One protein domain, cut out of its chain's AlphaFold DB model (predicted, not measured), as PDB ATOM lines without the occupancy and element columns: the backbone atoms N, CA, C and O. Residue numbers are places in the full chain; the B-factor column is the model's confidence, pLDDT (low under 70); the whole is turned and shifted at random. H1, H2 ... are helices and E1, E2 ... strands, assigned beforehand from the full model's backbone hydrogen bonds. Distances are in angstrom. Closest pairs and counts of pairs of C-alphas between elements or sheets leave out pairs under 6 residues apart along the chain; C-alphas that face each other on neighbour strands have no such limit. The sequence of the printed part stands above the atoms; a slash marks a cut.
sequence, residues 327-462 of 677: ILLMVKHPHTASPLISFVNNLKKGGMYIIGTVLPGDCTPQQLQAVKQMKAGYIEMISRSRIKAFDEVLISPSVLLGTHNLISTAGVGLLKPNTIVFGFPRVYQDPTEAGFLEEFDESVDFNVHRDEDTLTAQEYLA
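AT A GLANCE: This is residues 327 to 462 of the 677 residues of the protein "Hypothetical protein" of Vannella sp. CB-2014 (UniProt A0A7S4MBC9). A strongly twisted sheet of four parallel strands, order E3 E2 E1 E4, forms the middle of three layers, with H1 and H2 over one face and H3 over the other. After E4 the chain leaves this body: residues 428 to 433 stick out, and a long loop, residues 435 to 456, runs round the outside to short H5 beside H3. The printed part has 136 residues, ordered E1 H1 E2 H2 E3 H3 E4 H4 H5, class mixed; it is compact, radius of gyration of the C-alphas 14.9 A, spanning 37 by 35 by 32 A.

HOW THE PARTS SIT: Inner strand E2, residues 353 to 360, has parallel neighbours E3, residues 390 to 396 (N 355 to O 390, 2.8 A), and E1, residues 327 to 330 (N 356 to O 329, 2.8 A). E1 also neighbours edge strand E4, residues 419 to 423 (N 421 to O 328, 2.8 A). H2, residues 365 to 384, runs along E3 at a height over the sheet of 9.0 A; their closest C-alphas, Tyr 378 and Asp 391, are 6.4 A apart. On the same face H1, residues 338 to 347, lies over E1 at 9.5 A; closest C-alphas Leu 329 and Ile 341, 7.7 A. E1, H1, E2 and E2, H2, E3 are strand-helix-strand units, parallel neighbours joined through a helix, with right-handed crossovers; E3, H3, E4 is a split one, also right-handed, with E2 and E1 between its strands. H3, residues 399 to 409, is on the opposite face; C-alphas Val 358 and Gly 402 are closest to E2, 5.8 A. H5, residues 457 to 462, only just touches H3, with 3 pairs of C-alphas within 8 A, closest Leu 400 and Glu 459, 6.1 A. H4, residues 431 to 434, touches no helix. Each O i to N i+4 pair is within hydrogen-bond range in H1, H2, H3 and H5; H4 is too short for one.

IN THESE COORDINATES: E1 begins at C-alpha 327 (10.188, 32.246, -45.149) and H5 ends at C-alpha 462 (-6.543, 36.864, -37.000). H2 measures 29.0 A, E2 22.8 A, E3 19.4 A.

THE WHOLE: C-alphas 413 and 432 are farthest apart, 42.7 A. The printed part has no cut; the link H4 to H5 is long. Residues 426 to 454 have pLDDT under 70.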
ATOM      1  N   ILE A 327      11.256  32.964 -45.840       95.81
ATOM      2  CA  ILE A 327      10.188  32.246 -45.149       95.81
ATOM      3  C   ILE A 327      10.321  32.383 -43.629       95.81
ATOM      4  O   ILE A 327      11.389  32.119 -43.081       95.81
ATOM      5  N   LEU A 328       9.225  32.738 -42.955       96.50
ATOM      6  CA  LEU A 328       9.043  32.550 -41.513       96.50
ATOM      7  C   LEU A 328       8.096  31.367 -41.297       96.50
ATOM      8  O   LEU A 328       6.926  31.441 -41.669       96.50
ATOM      9  N   LEU A 329       8.593  30.274 -40.724       95.44
ATOM     10  CA  LEU A 329       7.776  29.117 -40.365       95.44
ATOM     11  C   LEU A 329       7.380  29.207 -38.895       95.44
ATOM     12  O   LEU A 329       8.246  29.206 -38.024       95.44
ATOM     13  N   MET A 330       6.078  29.231 -38.634       91.12
ATOM     14  CA  MET A 330       5.535  29.220 -37.281       91.12
ATOM     15  C   MET A 330       5.457  27.782 -36.766       91.12
ATOM     16  O   MET A 330       4.732  26.952 -37.322       91.12
ATOM     17  N   VAL A 331       6.197  27.486 -35.696       85.19
ATOM     18  CA  VAL A 331       6.282  26.150 -35.095       85.19
ATOM     19  C   VAL A 331       6.031  26.230 -33.593       85.19
ATOM     20  O   VAL A 331       6.684  27.001 -32.893       85.19
ATOM     21  N   LYS A 332       5.116  25.388 -33.091       75.06
ATOM     22  CA  LYS A 332       4.916  25.194 -31.643       75.06
ATOM     23  C   LYS A 332       5.992  24.275 -31.055       75.06
ATOM     24  O   LYS A 332       6.655  24.653 -30.102       75.06
ATOM     25  N   HIS A 333       6.193  23.100 -31.663       73.62
ATOM     26  CA  HIS A 333       7.189  22.117 -31.226       73.62
ATOM     27  C   HIS A 333       8.074  21.656 -32.397       73.62
ATOM     28  O   HIS A 333       7.552  21.045 -33.339       73.62
ATOM     29  N   PRO A 334       9.398  21.896 -32.348       70.44
ATOM     30  CA  PRO A 334      10.302  21.618 -33.465       70.44
ATOM     31  C   PRO A 334      10.363  20.139 -33.844       70.44
ATOM     32  O   PRO A 334      10.304  19.816 -35.028       70.44
ATOM     33  N   HIS A 335      10.379  19.240 -32.857       70.81
ATOM     34  CA  HIS A 335      10.451  17.794 -33.088       70.81
ATOM     35  C   HIS A 335       9.271  17.286 -33.925       70.81
ATOM     36  O   HIS A 335       9.462  16.649 -34.957       70.81
ATOM     37  N   THR A 336       8.044  17.664 -33.550       70.25
ATOM     38  CA  THR A 336       6.828  17.267 -34.283       70.25
ATOM     39  C   THR A 336       6.734  17.872 -35.684       70.25
ATOM     40  O   THR A 336       6.061  17.326 -36.556       70.25
ATOM     41  N   ALA A 337       7.402  19.006 -35.908       76.25
ATOM     42  CA  ALA A 337       7.380  19.730 -37.170       76.25
ATOM     43  C   ALA A 337       8.604  19.436 -38.048       76.25
ATOM     44  O   ALA A 337       8.717  20.030 -39.118       76.25
ATOM     45  N   SER A 338       9.497  18.522 -37.651       82.81
ATOM     46  CA  SER A 338      10.743  18.220 -38.371       82.81
ATOM     47  C   SER A 338      10.547  17.977 -39.882       82.81
ATOM     48  O   SER A 338      11.238  18.627 -40.678       82.81
ATOM     49  N   PRO A 339       9.546  17.185 -40.339       86.12
ATOM     50  CA  PRO A 339       9.276  17.034 -41.771       86.12
ATOM     51  C   PRO A 339       8.924  18.341 -42.488       86.12
ATOM     52  O   PRO A 339       9.383  18.584 -43.606       86.12
ATOM     53  N   LEU A 340       8.128  19.198 -41.843       88.44
ATOM     54  CA  LEU A 340       7.753  20.505 -42.376       88.44
ATOM     55  C   LEU A 340       8.961  21.449 -42.395       88.44
ATOM     56  O   LEU A 340       9.171  22.149 -43.384       88.44
ATOM     57  N   ILE A 341       9.797  21.424 -41.353       90.12
ATOM     58  CA  ILE A 341      11.010  22.243 -41.272       90.12
ATOM     59  C   ILE A 341      11.980  21.874 -42.404       90.12
ATOM     60  O   ILE A 341      12.499  22.767 -43.083       90.12
ATOM     61  N   SER A 342      12.191  20.574 -42.641       89.19
ATOM     62  CA  SER A 342      13.026  20.068 -43.740       89.19
ATOM     63  C   SER A 342      12.446  20.435 -45.108       89.19
ATOM     64  O   SER A 342      13.149  20.937 -45.989       89.19
ATOM     65  N   PHE A 343      11.132  20.278 -45.276       91.19
ATOM     66  CA  PHE A 343      10.448  20.658 -46.504       91.19
ATOM     67  C   PHE A 343      10.618  22.155 -46.828       91.19
ATOM     68  O   PHE A 343      11.001  22.515 -47.944       91.19
ATOM     69  N   VAL A 344      10.398  23.042 -45.852       93.19
ATOM     70  CA  VAL A 344      10.536  24.495 -46.046       93.19
ATOM     71  C   VAL A 344      11.989  24.885 -46.346       93.19
ATOM     72  O   VAL A 344      12.233  25.787 -47.155       93.19
ATOM     73  N   ASN A 345      12.971  24.163 -45.794       92.62
ATOM     74  CA  ASN A 345      14.382  24.349 -46.137       92.62
ATOM     75  C   ASN A 345      14.666  24.104 -47.633       92.62
ATOM     76  O   ASN A 345      15.487  24.812 -48.222       92.62
ATOM     77  N   ASN A 346      13.961  23.160 -48.266       91.44
ATOM     78  CA  ASN A 346      14.016  22.965 -49.717       91.44
ATOM     79  C   ASN A 346      13.267  24.081 -50.466       91.44
ATOM     80  O   ASN A 346      13.770  24.603 -51.465       91.44
ATOM     81  N   LEU A 347      12.104  24.497 -49.953       92.56
ATOM     82  CA  LEU A 347      11.250  25.509 -50.580       92.56
ATOM     83  C   LEU A 347      11.910  26.892 -50.672       92.56
ATOM     84  O   LEU A 347      11.700  27.616 -51.639       92.56
ATOM     85  N   LYS A 348      12.751  27.270 -49.706       91.19
ATOM     86  CA  LYS A 348      13.396  28.593 -49.707       91.19
ATOM     87  C   LYS A 348      14.488  28.781 -50.777       91.19
ATOM     88  O   LYS A 348      14.867  29.916 -51.045       91.19
ATOM     89  N   LYS A 349      15.051  27.710 -51.372       80.69
ATOM     90  CA  LYS A 349      16.056  27.727 -52.479       80.69
ATOM     91  C   LYS A 349      17.154  28.812 -52.367       80.69
ATOM     92  O   LYS A 349      17.605  29.375 -53.362       80.69
ATOM     93  N   GLY A 350      17.602  29.100 -51.142       81.12
ATOM     94  CA  GLY A 350      18.654  30.084 -50.846       81.12
ATOM     95  C   GLY A 350      18.187  31.438 -50.298       81.12
ATOM     96  O   GLY A 350      19.041  32.248 -49.957       81.12
ATOM     97  N   GLY A 351      16.882  31.680 -50.170       87.69
ATOM     98  CA  GLY A 351      16.348  32.805 -49.402       87.69
ATOM     99  C   GLY A 351      16.522  32.633 -47.890       87.69
ATOM    100  O   GLY A 351      17.062  31.624 -47.409       87.69
ATOM    101  N   MET A 352      16.073  33.639 -47.139       91.38
ATOM    102  CA  MET A 352      16.088  33.592 -45.678       91.38
ATOM    103  C   MET A 352      15.082  32.568 -45.171       91.38
ATOM    104  O   MET A 352      14.020  32.383 -45.760       91.38
ATOM    105  N   TYR A 353      15.420  31.896 -44.077       95.06
ATOM    106  CA  TYR A 353      14.512  30.967 -43.424       95.06
ATOM    107  C   TYR A 353      14.638  31.129 -41.916       95.06
ATOM    108  O   TYR A 353      15.733  30.986 -41.378       95.06
ATOM    109  N   ILE A 354      13.531  31.485 -41.274       95.50
ATOM    110  CA  ILE A 354      13.429  31.712 -39.836       95.50
ATOM    111  C   ILE A 354      12.384  30.741 -39.285       95.50
ATOM    112  O   ILE A 354      11.296  30.619 -39.850       95.50
ATOM    113  N   ILE A 355      12.717  30.046 -38.203       94.19
ATOM    114  CA  ILE A 355      11.804  29.182 -37.454       94.19
ATOM    115  C   ILE A 355      11.357  29.972 -36.227       94.19
ATOM    116  O   ILE A 355      12.164  30.260 -35.348       94.19
ATOM    117  N   GLY A 356      10.087  30.371 -36.214       92.19
ATOM    118  CA  GLY A 356       9.493  31.197 -35.172       92.19
ATOM    119  C   GLY A 356       8.693  30.368 -34.171       92.19
ATOM    120  O   GLY A 356       7.785  29.634 -34.566       92.19
ATOM    121  N   THR A 357       8.974  30.541 -32.881       90.25
ATOM    122  CA  THR A 357       8.189  29.958 -31.782       90.25
ATOM    123  C   THR A 357       7.773  31.042 -30.801       90.25
ATOM    124  O   THR A 357       8.584  31.864 -30.380       90.25
ATOM    125  N   VAL A 358       6.494  31.032 -30.425       88.56
ATOM    126  CA  VAL A 358       5.939  31.928 -29.407       88.56
ATOM    127  C   VAL A 358       5.633  31.109 -28.165       88.56
ATOM    128  O   VAL A 358       4.860  30.154 -28.235       88.56
ATOM    129  N   LEU A 359       6.231  31.494 -27.044       87.12
ATOM    130  CA  LEU A 359       5.928  30.951 -25.729       87.12
ATOM    131  C   LEU A 359       4.926  31.885 -25.037       87.12
ATOM    132  O   LEU A 359       5.258  33.057 -24.824       87.12
ATOM    133  N   PRO A 360       3.703  31.413 -24.733       83.44
ATOM    134  CA  PRO A 360       2.738  32.205 -23.991       83.44
ATOM    135  C   PRO A 360       3.212  32.419 -22.547       83.44
ATOM    136  O   PRO A 360       3.721  31.503 -21.898       83.44
ATOM    137  N   GLY A 361       3.052  33.641 -22.050       85.31
ATOM    138  CA  GLY A 361       3.282  34.004 -20.655       85.31
ATOM    139  C   GLY A 361       4.069  35.297 -20.468       85.31
ATOM    140  O   GLY A 361       4.408  35.999 -21.425       85.31
ATOM    141  N   ASP A 362       4.327  35.612 -19.201       86.19
ATOM    142  CA  ASP A 362       5.020  36.827 -18.792       86.19
ATOM    143  C   ASP A 362       6.531  36.628 -18.710       86.19
ATOM    144  O   ASP A 362       7.031  35.587 -18.280       86.19
ATOM    145  N   CYS A 363       7.277  37.681 -19.048       86.19
ATOM    146  CA  CYS A 363       8.736  37.674 -19.042       86.19
ATOM    147  C   CYS A 363       9.311  37.542 -17.616       86.19
ATOM    148  O   CYS A 363       9.708  38.521 -16.986       86.19
ATOM    149  N   THR A 364       9.392  36.308 -17.121       89.25
ATOM    150  CA  THR A 364       9.987  35.941 -15.830       89.25
ATOM    151  C   THR A 364      11.381  35.324 -16.016       89.25
ATOM    152  O   THR A 364      11.680  34.770 -17.080       89.25
ATOM    153  N   PRO A 365      12.263  35.360 -14.996       88.44
ATOM    154  CA  PRO A 365      13.591  34.743 -15.082       88.44
ATOM    155  C   PRO A 365      13.559  33.247 -15.438       88.44
ATOM    156  O   PRO A 365      14.424  32.775 -16.176       88.44
ATOM    157  N   GLN A 366      12.543  32.516 -14.964       85.19
ATOM    158  CA  GLN A 366      12.344  31.095 -15.270       85.19
ATOM    159  C   GLN A 366      12.014  30.876 -16.753       85.19
ATOM    160  O   GLN A 366      12.652  30.055 -17.411       85.19
ATOM    161  N   GLN A 367      11.092  31.663 -17.320       82.69
ATOM    162  CA  GLN A 367      10.782  31.583 -18.750       82.69
ATOM    163  C   GLN A 367      11.969  31.993 -19.627       82.69
ATOM    164  O   GLN A 367      12.212  31.383 -20.667       82.69
ATOM    165  N   LEU A 368      12.764  32.976 -19.197       87.31
ATOM    166  CA  LEU A 368      13.976  33.359 -19.919       87.31
ATOM    167  C   LEU A 368      15.002  32.214 -19.965       87.31
ATOM    168  O   LEU A 368      15.684  32.035 -20.976       87.31
ATOM    169  N   GLN A 369      15.113  31.425 -18.893       87.00
ATOM    170  CA  GLN A 369      15.946  30.223 -18.881       87.00
ATOM    171  C   GLN A 369      15.405  29.149 -19.837       87.00
ATOM    172  O   GLN A 369      16.189  28.591 -20.607       87.00
ATOM    173  N   ALA A 370      14.087  28.934 -19.867       83.56
ATOM    174  CA  ALA A 370      13.447  28.025 -20.819       83.56
ATOM    175  C   ALA A 370      13.688  28.450 -22.282       83.56
ATOM    176  O   ALA A 370      14.026  27.616 -23.120       83.56
ATOM    177  N   VAL A 371      13.626  29.754 -22.591       87.31
ATOM    178  CA  VAL A 371      13.982  30.286 -23.922       87.31
ATOM    179  C   VAL A 371      15.431  29.979 -24.275       87.31
ATOM    180  O   VAL A 371      15.705  29.543 -25.390       87.31
ATOM    181  N   LYS A 372      16.375  30.189 -23.347       87.81
ATOM    182  CA  LYS A 372      17.798  29.894 -23.592       87.81
ATOM    183  C   LYS A 372      18.024  28.413 -23.895       87.81
ATOM    184  O   LYS A 372      18.751  28.102 -24.835       87.81
ATOM    185  N   GLN A 373      17.382  27.520 -23.142       86.38
ATOM    186  CA  GLN A 373      17.447  26.074 -23.376       86.38
ATOM    187  C   GLN A 373      16.834  25.700 -24.732       86.38
ATOM    188  O   GLN A 373      17.459  24.984 -25.511       86.38
ATOM    189  N   MET A 374      15.659  26.245 -25.061       84.12
ATOM    190  CA  MET A 374      14.997  26.002 -26.345       84.12
ATOM    191  C   MET A 374      15.838  26.494 -27.531       84.12
ATOM    192  O   MET A 374      15.983  25.771 -28.513       84.12
ATOM    193  N   LYS A 375      16.452  27.681 -27.435       88.50
ATOM    194  CA  LYS A 375      17.373  28.194 -28.465       88.50
ATOM    195  C   LYS A 375      18.607  27.306 -28.636       88.50
ATOM    196  O   LYS A 375      18.990  27.012 -29.765       88.50
ATOM    197  N   ALA A 376      19.201  26.825 -27.541       87.12
ATOM    198  CA  ALA A 376      20.315  25.877 -27.616       87.12
ATOM    199  C   ALA A 376      19.911  24.587 -28.359       87.12
ATOM    200  O   ALA A 376      20.623  24.153 -29.267       87.12
ATOM    201  N   GLY A 377      18.724  24.049 -28.061       85.38
ATOM    202  CA  GLY A 377      18.148  22.911 -28.783       85.38
ATOM    203  C   GLY A 377      17.911  23.175 -30.268       85.38
ATOM    204  O   GLY A 377      18.207  22.324 -31.106       85.38
ATOM    205  N   TYR A 378      17.425  24.369 -30.620       86.56
ATOM    206  CA  TYR A 378      17.256  24.775 -32.016       86.56
ATOM    207  C   TYR A 378      18.583  24.781 -32.776       86.56
ATOM    208  O   TYR A 378      18.657  24.212 -33.866       86.56
ATOM    209  N   ILE A 379      19.633  25.375 -32.206       86.69
ATOM    210  CA  ILE A 379      20.967  25.434 -32.821       86.69
ATOM    211  C   ILE A 379      21.516  24.019 -33.056       86.69
ATOM    212  O   ILE A 379      22.042  23.712 -34.133       86.69
ATOM    213  N   GLU A 380      21.347  23.127 -32.082       85.94
ATOM    214  CA  GLU A 380      21.764  21.734 -32.206       85.94
ATOM    215  C   GLU A 380      20.967  20.981 -33.281       85.94
ATOM    216  O   GLU A 380      21.550  20.339 -34.157       85.94
ATOM    217  N   MET A 381      19.638  21.109 -33.289       84.62
ATOM    218  CA  MET A 381      18.789  20.485 -34.304       84.62
ATOM    219  C   MET A 381      19.152  20.980 -35.708       84.62
ATOM    220  O   MET A 381      19.341  20.164 -36.614       84.62
ATOM    221  N   ILE A 382      19.267  22.297 -35.904       88.12
ATOM    222  CA  ILE A 382      19.572  22.930 -37.197       88.12
ATOM    223  C   ILE A 382      20.941  22.465 -37.713       88.12
ATOM    224  O   ILE A 382      21.068  22.116 -38.892       88.12
ATOM    225  N   SER A 383      21.949  22.398 -36.837       84.56
ATOM    226  CA  SER A 383      23.297  21.951 -37.206       84.56
ATOM    227  C   SER A 383      23.346  20.459 -37.559       84.56
ATOM    228  O   SER A 383      23.866  20.109 -38.624       84.56
ATOM    229  N   ARG A 384      22.734  19.580 -36.748       83.25
ATOM    230  CA  ARG A 384      22.674  18.126 -37.001       83.25
ATOM    231  C   ARG A 384      21.916  17.790 -38.290       83.25
ATOM    232  O   ARG A 384      22.379  16.977 -39.090       83.25
ATOM    233  N   SER A 385      20.781  18.448 -38.529       81.25
ATOM    234  CA  SER A 385      19.928  18.220 -39.708       81.25
ATOM    235  C   SER A 385      20.405  18.942 -40.978       81.25
ATOM    236  O   SER A 385      19.817  18.771 -42.047       81.25
ATOM    237  N   ARG A 386      21.495  19.726 -40.897       84.56
ATOM    238  CA  ARG A 386      22.050  20.542 -41.998       84.56
ATOM    239  C   ARG A 386      21.027  21.508 -42.609       84.56
ATOM    240  O   ARG A 386      21.102  21.846 -43.798       84.56
ATOM    241  N   ILE A 387      20.075  21.961 -41.799       88.50
ATOM    242  CA  ILE A 387      19.072  22.948 -42.187       88.50
ATOM    243  C   ILE A 387      19.726  24.330 -42.162       88.50
ATOM    244  O   ILE A 387      20.542  24.643 -41.303       88.50
ATOM    245  N   LYS A 388      19.408  25.176 -43.142       91.19
ATOM    246  CA  LYS A 388      19.954  26.537 -43.227       91.19
ATOM    247  C   LYS A 388      18.893  27.529 -42.766       91.19
ATOM    248  O   LYS A 388      18.294  28.199 -43.612       91.19
ATOM    249  N   ALA A 389      18.647  27.575 -41.462       92.50
ATOM    250  CA  ALA A 389      17.640  28.425 -40.837       92.50
ATOM    251  C   ALA A 389      18.217  29.205 -39.651       92.50
ATOM    252  O   ALA A 389      19.235  28.808 -39.089       92.50
ATOM    253  N   PHE A 390      17.540  30.288 -39.285       93.38
ATOM    254  CA  PHE A 390      17.703  30.984 -38.011       93.38
ATOM    255  C   PHE A 390      16.545  30.607 -37.086       93.38
ATOM    256  O   PHE A 390      15.434  30.374 -37.563       93.38
ATOM    257  N   ASP A 391      16.788  30.554 -35.785       92.44
ATOM    258  CA  ASP A 391      15.761  30.377 -34.764       92.44
ATOM    259  C   ASP A 391      15.355  31.723 -34.152       92.44
ATOM    260  O   ASP A 391      16.193  32.576 -33.871       92.44
ATOM    261  N   GLU A 392      14.058  31.910 -33.929       92.50
ATOM    262  CA  GLU A 392      13.522  33.072 -33.226       92.50
ATOM    263  C   GLU A 392      12.470  32.593 -32.219       92.50
ATOM    264  O   GLU A 392      11.385  32.139 -32.585       92.50
ATOM    265  N   VAL A 393      12.804  32.673 -30.930       91.19
ATOM    266  CA  VAL A 393      11.915  32.285 -29.827       91.19
ATOM    267  C   VAL A 393      11.540  33.539 -29.046       91.19
ATOM    268  O   VAL A 393      12.426  34.228 -28.534       91.19
ATOM    269  N   LEU A 394      10.241  33.825 -28.968       89.62
ATOM    270  CA  LEU A 394       9.671  35.019 -28.342       89.62
ATOM    271  C   LEU A 394       8.747  34.631 -27.180       89.62
ATOM    272  O   LEU A 394       7.936  33.719 -27.322       89.62
ATOM    273  N   ILE A 395       8.818  35.368 -26.070       90.50
ATOM    274  CA  ILE A 395       7.835  35.308 -24.977       90.50
ATOM    275  C   ILE A 395       6.784  36.397 -25.209       90.50
ATOM    276  O   ILE A 395       7.137  37.538 -25.517       90.50
ATOM    277  N   SER A 396       5.501  36.063 -25.083       90.06
ATOM    278  CA  SER A 396       4.406  37.023 -25.242       90.06
ATOM    279  C   SER A 396       3.188  36.615 -24.407       90.06
ATOM    280  O   SER A 396       2.893  35.425 -24.359       90.06
ATOM    281  N   PRO A 397       2.400  37.559 -23.853       87.62
ATOM    282  CA  PRO A 397       1.190  37.237 -23.085       87.62
ATOM    283  C   PRO A 397       0.152  36.422 -23.865       87.62
ATOM    284  O   PRO A 397      -0.573  35.618 -23.299       87.62
ATOM    285  N   SER A 398       0.082  36.622 -25.184       86.88
ATOM    286  CA  SER A 398      -0.779  35.853 -26.087       86.88
ATOM    287  C   SER A 398      -0.007  35.419 -27.329       86.88
ATOM    288  O   SER A 398       0.853  36.155 -27.838       86.88
ATOM    289  N   VAL A 399      -0.355  34.241 -27.851       86.31
ATOM    290  CA  VAL A 399       0.199  33.685 -29.093       86.31
ATOM    291  C   VAL A 399      -0.125  34.580 -30.292       86.31
ATOM    292  O   VAL A 399       0.732  34.771 -31.156       86.31
ATOM    293  N   LEU A 400      -1.314  35.192 -30.331       88.00
ATOM    294  CA  LEU A 400      -1.722  36.117 -31.393       88.00
ATOM    295  C   LEU A 400      -0.834  37.372 -31.424       88.00
ATOM    296  O   LEU A 400      -0.391  37.815 -32.489       88.00
ATOM    297  N   LEU A 401      -0.554  37.950 -30.252       91.50
ATOM    298  CA  LEU A 401       0.326  39.112 -30.132       91.50
ATOM    299  C   LEU A 401       1.776  38.747 -30.467       91.50
ATOM    300  O   LEU A 401       2.424  39.448 -31.242       91.50
ATOM    301  N   GLY A 402       2.266  37.614 -29.961       91.56
ATOM    302  CA  GLY A 402       3.631  37.168 -30.230       91.56
ATOM    303  C   GLY A 402       3.850  36.835 -31.706       91.56
ATOM    304  O   GLY A 402       4.871  37.203 -32.279       91.56
ATOM    305  N   THR A 403       2.855  36.230 -32.358       91.19
ATOM    306  CA  THR A 403       2.888  35.952 -33.800       91.19
ATOM    307  C   THR A 403       2.935  37.248 -34.605       91.19
ATOM    308  O   THR A 403       3.741  37.373 -35.523       91.19
ATOM    309  N   HIS A 404       2.135  38.252 -34.234       93.69
ATOM    310  CA  HIS A 404       2.193  39.574 -34.862       93.69
ATOM    311  C   HIS A 404       3.569  40.237 -34.711       93.69
ATOM    312  O   HIS A 404       4.119  40.757 -35.687       93.69
ATOM    313  N   ASN A 405       4.151  40.177 -33.512       94.38
ATOM    314  CA  ASN A 405       5.484  40.710 -33.246       94.38
ATOM    315  C   ASN A 405       6.541  39.998 -34.099       94.38
ATOM    316  O   ASN A 405       7.359  40.663 -34.727       94.38
ATOM    317  N   LEU A 406       6.493  38.669 -34.216       93.88
ATOM    318  CA  LEU A 406       7.423  37.926 -35.070       93.88
ATOM    319  C   LEU A 406       7.268  38.287 -36.552       93.88
ATOM    320  O   LEU A 406       8.263  38.559 -37.218       93.88
ATOM    321  N   ILE A 407       6.042  38.357 -37.077       94.44
ATOM    322  CA  ILE A 407       5.804  38.696 -38.492       94.44
ATOM    323  C   ILE A 407       6.324  40.105 -38.833       94.44
ATOM    324  O   ILE A 407       6.848  40.326 -39.927       94.44
ATOM    325  N   SER A 408       6.187  41.058 -37.909       92.19
ATOM    326  CA  SER A 408       6.586  42.456 -38.118       92.19
ATOM    327  C   SER A 408       8.084  42.711 -37.891       92.19
ATOM    328  O   SER A 408       8.686  43.522 -38.609       92.19
ATOM    329  N   THR A 409       8.699  42.017 -36.927       93.62
ATOM    330  CA  THR A 409      10.069  42.305 -36.463       93.62
ATOM    331  C   THR A 409      11.132  41.314 -36.929       93.62
ATOM    332  O   THR A 409      12.306  41.679 -36.930       93.62
ATOM    333  N   ALA A 410      10.767  40.106 -37.372       93.81
ATOM    334  CA  ALA A 410      11.750  39.102 -37.769       93.81
ATOM    335  C   ALA A 410      12.602  39.552 -38.971       93.81
ATOM    336  O   ALA A 410      12.095  40.059 -39.978       93.81
ATOM    337  N   GLY A 411      13.911  39.293 -38.893       90.25
ATOM    338  CA  GLY A 411      14.889  39.628 -39.931       90.25
ATOM    339  C   GLY A 411      15.361  41.089 -39.922       90.25
ATOM    340  O   GLY A 411      14.875  41.937 -39.179       90.25
ATOM    341  N   VAL A 412      16.349  41.402 -40.771       87.75
ATOM    342  CA  VAL A 412      17.020  42.718 -40.803       87.75
ATOM    343  C   VAL A 412      17.081  43.264 -42.231       87.75
ATOM    344  O   VAL A 412      17.526  42.577 -43.150       87.75
ATOM    345  N   GLY A 413      16.671  44.520 -42.433       83.69
ATOM    346  CA  GLY A 413      16.709  45.179 -43.747       83.69
ATOM    347  C   GLY A 413      15.886  44.436 -44.809       83.69
ATOM    348  O   GLY A 413      14.719  44.130 -44.583       83.69
ATOM    349  N   LEU A 414      16.499  44.119 -45.957       82.81
ATOM    350  CA  LEU A 414      15.883  43.309 -47.023       82.81
ATOM    351  C   LEU A 414      15.838  41.799 -46.723       82.81
ATOM    352  O   LEU A 414      15.211  41.051 -47.467       82.81
ATOM    353  N   LEU A 415      16.462  41.338 -45.633       87.19
ATOM    354  CA  LEU A 415      16.420  39.937 -45.197       87.19
ATOM    355  C   LEU A 415      15.192  39.613 -44.329       87.19
ATOM    356  O   LEU A 415      15.186  38.612 -43.612       87.19
ATOM    357  N   LYS A 416      14.154  40.452 -44.374       90.25
ATOM    358  CA  LYS A 416      12.871  40.181 -43.721       90.25
ATOM    359  C   LYS A 416      12.102  39.073 -44.455       90.25
ATOM    360  O   LYS A 416      12.185  38.980 -45.684       90.25
ATOM    361  N   PRO A 417      11.324  38.247 -43.738       93.81
ATOM    362  CA  PRO A 417      10.455  37.271 -44.369       93.81
ATOM    363  C   PRO A 417       9.362  37.977 -45.185       93.81
ATOM    364  O   PRO A 417       8.815  39.008 -44.782       93.81
ATOM    365  N   ASN A 418       9.056  37.420 -46.354       92.75
ATOM    366  CA  ASN A 418       7.961  37.839 -47.235       92.75
ATOM    367  C   ASN A 418       6.860  36.774 -47.344       92.75
ATOM    368  O   ASN A 418       5.822  37.032 -47.946       92.75
ATOM    369  N   THR A 419       7.093  35.587 -46.785       94.88
ATOM    370  CA  THR A 419       6.158  34.464 -46.783       94.88
ATOM    371  C   THR A 419       6.093  33.874 -45.380       94.88
ATOM    372  O   THR A 419       7.128  33.522 -44.814       94.88
ATOM    373  N   ILE A 420       4.893  33.760 -44.822       96.12
ATOM    374  CA  ILE A 420       4.640  33.164 -43.510       96.12
ATOM    375  C   ILE A 420       4.002  31.795 -43.718       96.12
ATOM    376  O   ILE A 420       3.063  31.661 -44.500       96.12
ATOM    377  N   VAL A 421       4.517  30.778 -43.035       95.25
ATOM    378  CA  VAL A 421       4.001  29.410 -43.112       95.25
ATOM    379  C   VAL A 421       3.382  29.038 -41.776       95.25
ATOM    380  O   VAL A 421       4.060  29.064 -40.748       95.25
ATOM    381  N   PHE A 422       2.111  28.655 -41.808       92.06
ATOM    382  CA  PHE A 422       1.376  28.129 -40.665       92.06
ATOM    383  C   PHE A 422       1.094  26.638 -40.854       92.06
ATOM    384  O   PHE A 422       0.872  26.166 -41.970       92.06
ATOM    385  N   GLY A 423       1.059  25.885 -39.757       87.50
ATOM    386  CA  GLY A 423       0.435  24.563 -39.757       87.50
ATOM    387  C   GLY A 423      -1.088  24.677 -39.843       87.50
ATOM    388  O   GLY A 423      -1.662  25.675 -39.403       87.50
ATOM    389  N   PHE A 424      -1.746  23.662 -40.401       85.50
ATOM    390  CA  PHE A 424      -3.208  23.573 -40.426       85.50
ATOM    391  C   PHE A 424      -3.785  23.518 -38.994       85.50
ATOM    392  O   PHE A 424      -3.155  22.885 -38.135       85.50
ATOM    393  N   PRO A 425      -4.950  24.132 -38.702       77.44
ATOM    394  CA  PRO A 425      -5.507  24.161 -37.347       77.44
ATOM    395  C   PRO A 425      -5.733  22.760 -36.762       77.44
ATOM    396  O   PRO A 425      -6.238  21.869 -37.443       77.44
ATOM    397  N   ARG A 426      -5.394  22.570 -35.478       66.69
ATOM    398  CA  ARG A 426      -5.477  21.263 -34.790       66.69
ATOM    399  C   ARG A 426      -6.912  20.736 -34.674       66.69
ATOM    400  O   ARG A 426      -7.091  19.528 -34.704       66.69
ATOM    401  N   VAL A 427      -7.906  21.628 -34.589       61.38
ATOM    402  CA  VAL A 427      -9.344  21.288 -34.487       61.38
ATOM    403  C   VAL A 427      -9.819  20.420 -35.661       61.38
ATOM    404  O   VAL A 427     -10.705  19.593 -35.495       61.38
ATOM    405  N   TYR A 428      -9.182  20.560 -36.825       60.66
ATOM    406  CA  TYR A 428      -9.522  19.846 -38.057       60.66
ATOM    407  C   TYR A 428      -8.475  18.776 -38.440       60.66
ATOM    408  O   TYR A 428      -8.432  18.320 -39.585       60.66
ATOM    409  N   GLN A 429      -7.584  18.400 -37.511       62.34
ATOM    410  CA  GLN A 429      -6.640  17.288 -37.691       62.34
ATOM    411  C   GLN A 429      -7.208  16.018 -37.056       62.34
ATOM    412  O   GLN A 429      -7.664  16.049 -35.912       62.34
ATOM    413  N   ASP A 430      -7.140  14.891 -37.767       55.75
ATOM    414  CA  ASP A 430      -7.631  13.621 -37.234       55.75
ATOM    415  C   ASP A 430      -6.770  13.163 -36.035       55.75
ATOM    416  O   ASP A 430      -5.536  13.236 -36.092       55.75
ATOM    417  N   PRO A 431      -7.361  12.605 -34.960       51.16
ATOM    418  CA  PRO A 431      -6.608  12.101 -33.806       51.16
ATOM    419  C   PRO A 431      -5.580  11.017 -34.177       51.16
ATOM    420  O   PRO A 431      -4.546  10.879 -33.530       51.16
ATOM    421  N   THR A 432      -5.830  10.263 -35.253       46.78
ATOM    422  CA  THR A 432      -4.946   9.209 -35.781       46.78
ATOM    423  C   THR A 432      -3.771   9.750 -36.609       46.78
ATOM    424  O   THR A 432      -2.846   9.005 -36.946       46.78
ATOM    425  N   GLU A 433      -3.742  11.048 -36.926       45.97
ATOM    426  CA  GLU A 433      -2.571  11.743 -37.483       45.97
ATOM    427  C   GLU A 433      -1.518  12.084 -36.411       45.97
ATOM    428  O   GLU A 433      -0.492  12.691 -36.720       45.97
ATOM    429  N   ALA A 434      -1.737  11.678 -35.154       41.59
ATOM    430  CA  ALA A 434      -0.822  11.877 -34.029       41.59
ATOM    431  C   ALA A 434       0.314  10.831 -33.906       41.59
ATOM    432  O   ALA A 434       1.048  10.864 -32.925       41.59
ATOM    433  N   GLY A 435       0.482   9.903 -34.855       35.59
ATOM    434  CA  GLY A 435       1.357   8.730 -34.684       35.59
ATOM    435  C   GLY A 435       2.665   8.718 -35.488       35.59
ATOM    436  O   GLY A 435       2.649   9.003 -36.685       35.59
ATOM    437  N   PHE A 436       3.722   8.240 -34.812       33.06
ATOM    438  CA  PHE A 436       5.120   7.971 -35.209       33.06
ATOM    439  C   PHE A 436       6.097   9.155 -35.152       33.06
ATOM    440  O   PHE A 436       6.510   9.703 -36.172       33.06
ATOM    441  N   LEU A 437       6.532   9.494 -33.935       36.28
ATOM    442  CA  LEU A 437       7.855  10.079 -33.726       36.28
ATOM    443  C   LEU A 437       8.870   8.925 -33.746       36.28
ATOM    444  O   LEU A 437       8.724   7.975 -32.982       36.28
ATOM    445  N   GLU A 438       9.868   8.982 -34.632       33.94
ATOM    446  CA  GLU A 438      11.123   8.266 -34.384       33.94
ATOM    447  C   GLU A 438      11.698   8.841 -33.084       33.94
ATOM    448  O   GLU A 438      11.875  10.058 -32.978       33.94
ATOM    449  N   GLU A 439      11.924   7.976 -32.094       31.28
ATOM    450  CA  GLU A 439      12.627   8.291 -30.851       31.28
ATOM    451  C   GLU A 439      13.994   8.896 -31.196       31.28
ATOM    452  O   GLU A 439      14.941   8.204 -31.569       31.28
ATOM    453  N   PHE A 440      14.081  10.222 -31.121       35.75
ATOM    454  CA  PHE A 440      15.350  10.907 -30.950       35.75
ATOM    455  C   PHE A 440      15.631  10.977 -29.451       35.75
ATOM    456  O   PHE A 440      14.743  11.325 -28.681       35.75
ATOM    457  N   ASP A 441      16.868  10.629 -29.106       33.59
ATOM    458  CA  ASP A 441      17.479  10.572 -27.774       33.59
ATOM    459  C   ASP A 441      16.831  11.520 -26.741       33.59
ATOM    460  O   ASP A 441      16.874  12.744 -26.894       33.59
ATOM    461  N   GLU A 442      16.253  10.948 -25.678       34.47
ATOM    462  CA  GLU A 442      15.594  11.636 -24.547       34.47
ATOM    463  C   GLU A 442      16.555  12.509 -23.713       34.47
ATOM    464  O   GLU A 442      16.179  13.073 -22.688       34.47
ATOM    465  N   SER A 443      17.814  12.662 -24.131       35.53
ATOM    466  CA  SER A 443      18.852  13.360 -23.372       35.53
ATOM    467  C   SER A 443      18.651  14.878 -23.253       35.53
ATOM    468  O   SER A 443      19.435  15.537 -22.569       35.53
ATOM    469  N   VAL A 444      17.653  15.460 -23.928       40.97
ATOM    470  CA  VAL A 444      17.316  16.886 -23.812       40.97
ATOM    471  C   VAL A 444      15.888  17.031 -23.297       40.97
ATOM    472  O   VAL A 444      14.924  17.096 -24.056       40.97
ATOM    473  N   ASP A 445      15.777  17.062 -21.973       31.62
ATOM    474  CA  ASP A 445      14.519  17.143 -21.241       31.62
ATOM    475  C   ASP A 445      13.907  18.552 -21.386       31.62
ATOM    476  O   ASP A 445      14.167  19.476 -20.609       31.62
ATOM    477  N   PHE A 446      13.133  18.764 -22.452       41.62
ATOM    478  CA  PHE A 446      12.352  19.982 -22.650       41.62
ATOM    479  C   PHE A 446      11.042  19.878 -21.869       41.62
ATOM    480  O   PHE A 446       9.990  19.587 -22.437       41.62
ATOM    481  N   ASN A 447      11.083  20.164 -20.568       33.09
ATOM    482  CA  ASN A 447       9.870  20.366 -19.772       33.09
ATOM    483  C   ASN A 447       9.179  21.681 -20.183       33.09
ATOM    484  O   ASN A 447       9.282  22.709 -19.515       33.09
ATOM    485  N   VAL A 448       8.487  21.666 -21.324       41.81
ATOM    486  CA  VAL A 448       7.555  22.724 -21.727       41.81
ATOM    487  C   VAL A 448       6.255  22.491 -20.959       41.81
ATOM    488  O   VAL A 448       5.670  21.413 -21.037       41.81
ATOM    489  N   HIS A 449       5.827  23.483 -20.176       37.75
ATOM    490  CA  HIS A 449       4.594  23.435 -19.391       37.75
ATOM    491  C   HIS A 449       3.386  22.912 -20.197       37.75
ATOM    492  O   HIS A 449       3.217  23.217 -21.379       37.75
ATOM    493  N   ARG A 450       2.560  22.107 -19.514       39.38
ATOM    494  CA  ARG A 450       1.374  21.396 -20.015       39.38
ATOM    495  C   ARG A 450       0.382  22.311 -20.762       39.38
ATOM    496  O   ARG A 450      -0.299  23.125 -20.163       39.38
ATOM    497  N   ASP A 451       0.321  22.126 -22.078       42.91
ATOM    498  CA  ASP A 451      -0.853  21.830 -22.927       42.91
ATOM    499  C   ASP A 451      -2.208  22.583 -22.839       42.91
ATOM    500  O   ASP A 451      -3.163  22.097 -23.444       42.91
ATOM    501  N   GLU A 452      -2.337  23.769 -22.234       42.28
ATOM    502  CA  GLU A 452      -3.650  24.471 -22.219       42.28
ATOM    503  C   GLU A 452      -3.898  25.484 -23.360       42.28
ATOM    504  O   GLU A 452      -5.040  25.637 -23.791       42.28
ATOM    505  N   ASP A 453      -2.871  26.082 -23.975       52.09
ATOM    506  CA  ASP A 453      -3.100  27.127 -24.989       52.09
ATOM    507  C   ASP A 453      -2.993  26.596 -26.429       52.09
ATOM    508  O   ASP A 453      -1.922  26.540 -27.061       52.09
ATOM    509  N   THR A 454      -4.129  26.178 -26.982       62.44
ATOM    510  CA  THR A 454      -4.334  26.107 -28.434       62.44
ATOM    511  C   THR A 454      -5.023  27.379 -28.907       62.44
ATOM    512  O   THR A 454      -6.057  27.736 -28.360       62.44
ATOM    513  N   LEU A 455      -4.475  28.025 -29.946       72.50
ATOM    514  CA  LEU A 455      -5.122  29.154 -30.625       72.50
ATOM    515  C   LEU A 455      -6.586  28.822 -30.932       72.50
ATOM    516  O   LEU A 455      -6.867  27.792 -31.555       72.50
ATOM    517  N   THR A 456      -7.494  29.714 -30.547       83.31
ATOM    518  CA  THR A 456      -8.890  29.638 -30.986       83.31
ATOM    519  C   THR A 456      -8.981  29.824 -32.507       83.31
ATOM    520  O   THR A 456      -8.081  30.380 -33.144       83.31
ATOM    521  N   ALA A 457     -10.080  29.371 -33.117       83.69
ATOM    522  CA  ALA A 457     -10.333  29.552 -34.549       83.69
ATOM    523  C   ALA A 457     -10.211  31.030 -34.976       83.69
ATOM    524  O   ALA A 457      -9.556  31.346 -35.973       83.69
ATOM    525  N   GLN A 458     -10.772  31.931 -34.163       86.94
ATOM    526  CA  GLN A 458     -10.720  33.381 -34.354       86.94
ATOM    527  C   GLN A 458      -9.291  33.928 -34.284       86.94
ATOM    528  O   GLN A 458      -8.875  34.674 -35.170       86.94
ATOM    529  N   GLU A 459      -8.503  33.528 -33.285       86.94
ATOM    530  CA  GLU A 459      -7.110  33.974 -33.168       86.94
ATOM    531  C   GLU A 459      -6.228  33.443 -34.303       86.94
ATOM    532  O   GLU A 459      -5.351  34.160 -34.789       86.94
ATOM    533  N   TYR A 460      -6.460  32.211 -34.766       88.06
ATOM    534  CA  TYR A 460      -5.736  31.647 -35.906       88.06
ATOM    535  C   TYR A 460      -6.001  32.442 -37.190       88.06
ATOM    536  O   TYR A 460      -5.058  32.826 -37.889       88.06
ATOM    537  N   LEU A 461      -7.270  32.745 -37.487       90.19
ATOM    538  CA  LEU A 461      -7.610  33.563 -38.650       90.19
ATOM    539  C   LEU A 461      -7.093  34.998 -38.497       90.19
ATOM    540  O   LEU A 461      -6.584  35.572 -39.458       90.19
ATOM    541  N   ALA A 462      -7.125  35.558 -37.284       90.69
ATOM    542  CA  ALA A 462      -6.543  36.864 -37.000       90.69
ATOM    543  C   ALA A 462      -5.025  36.898 -37.273       90.69
ATOM    544  O   ALA A 462      -4.529  37.891 -37.807       90.69
TER     545      ALA A 462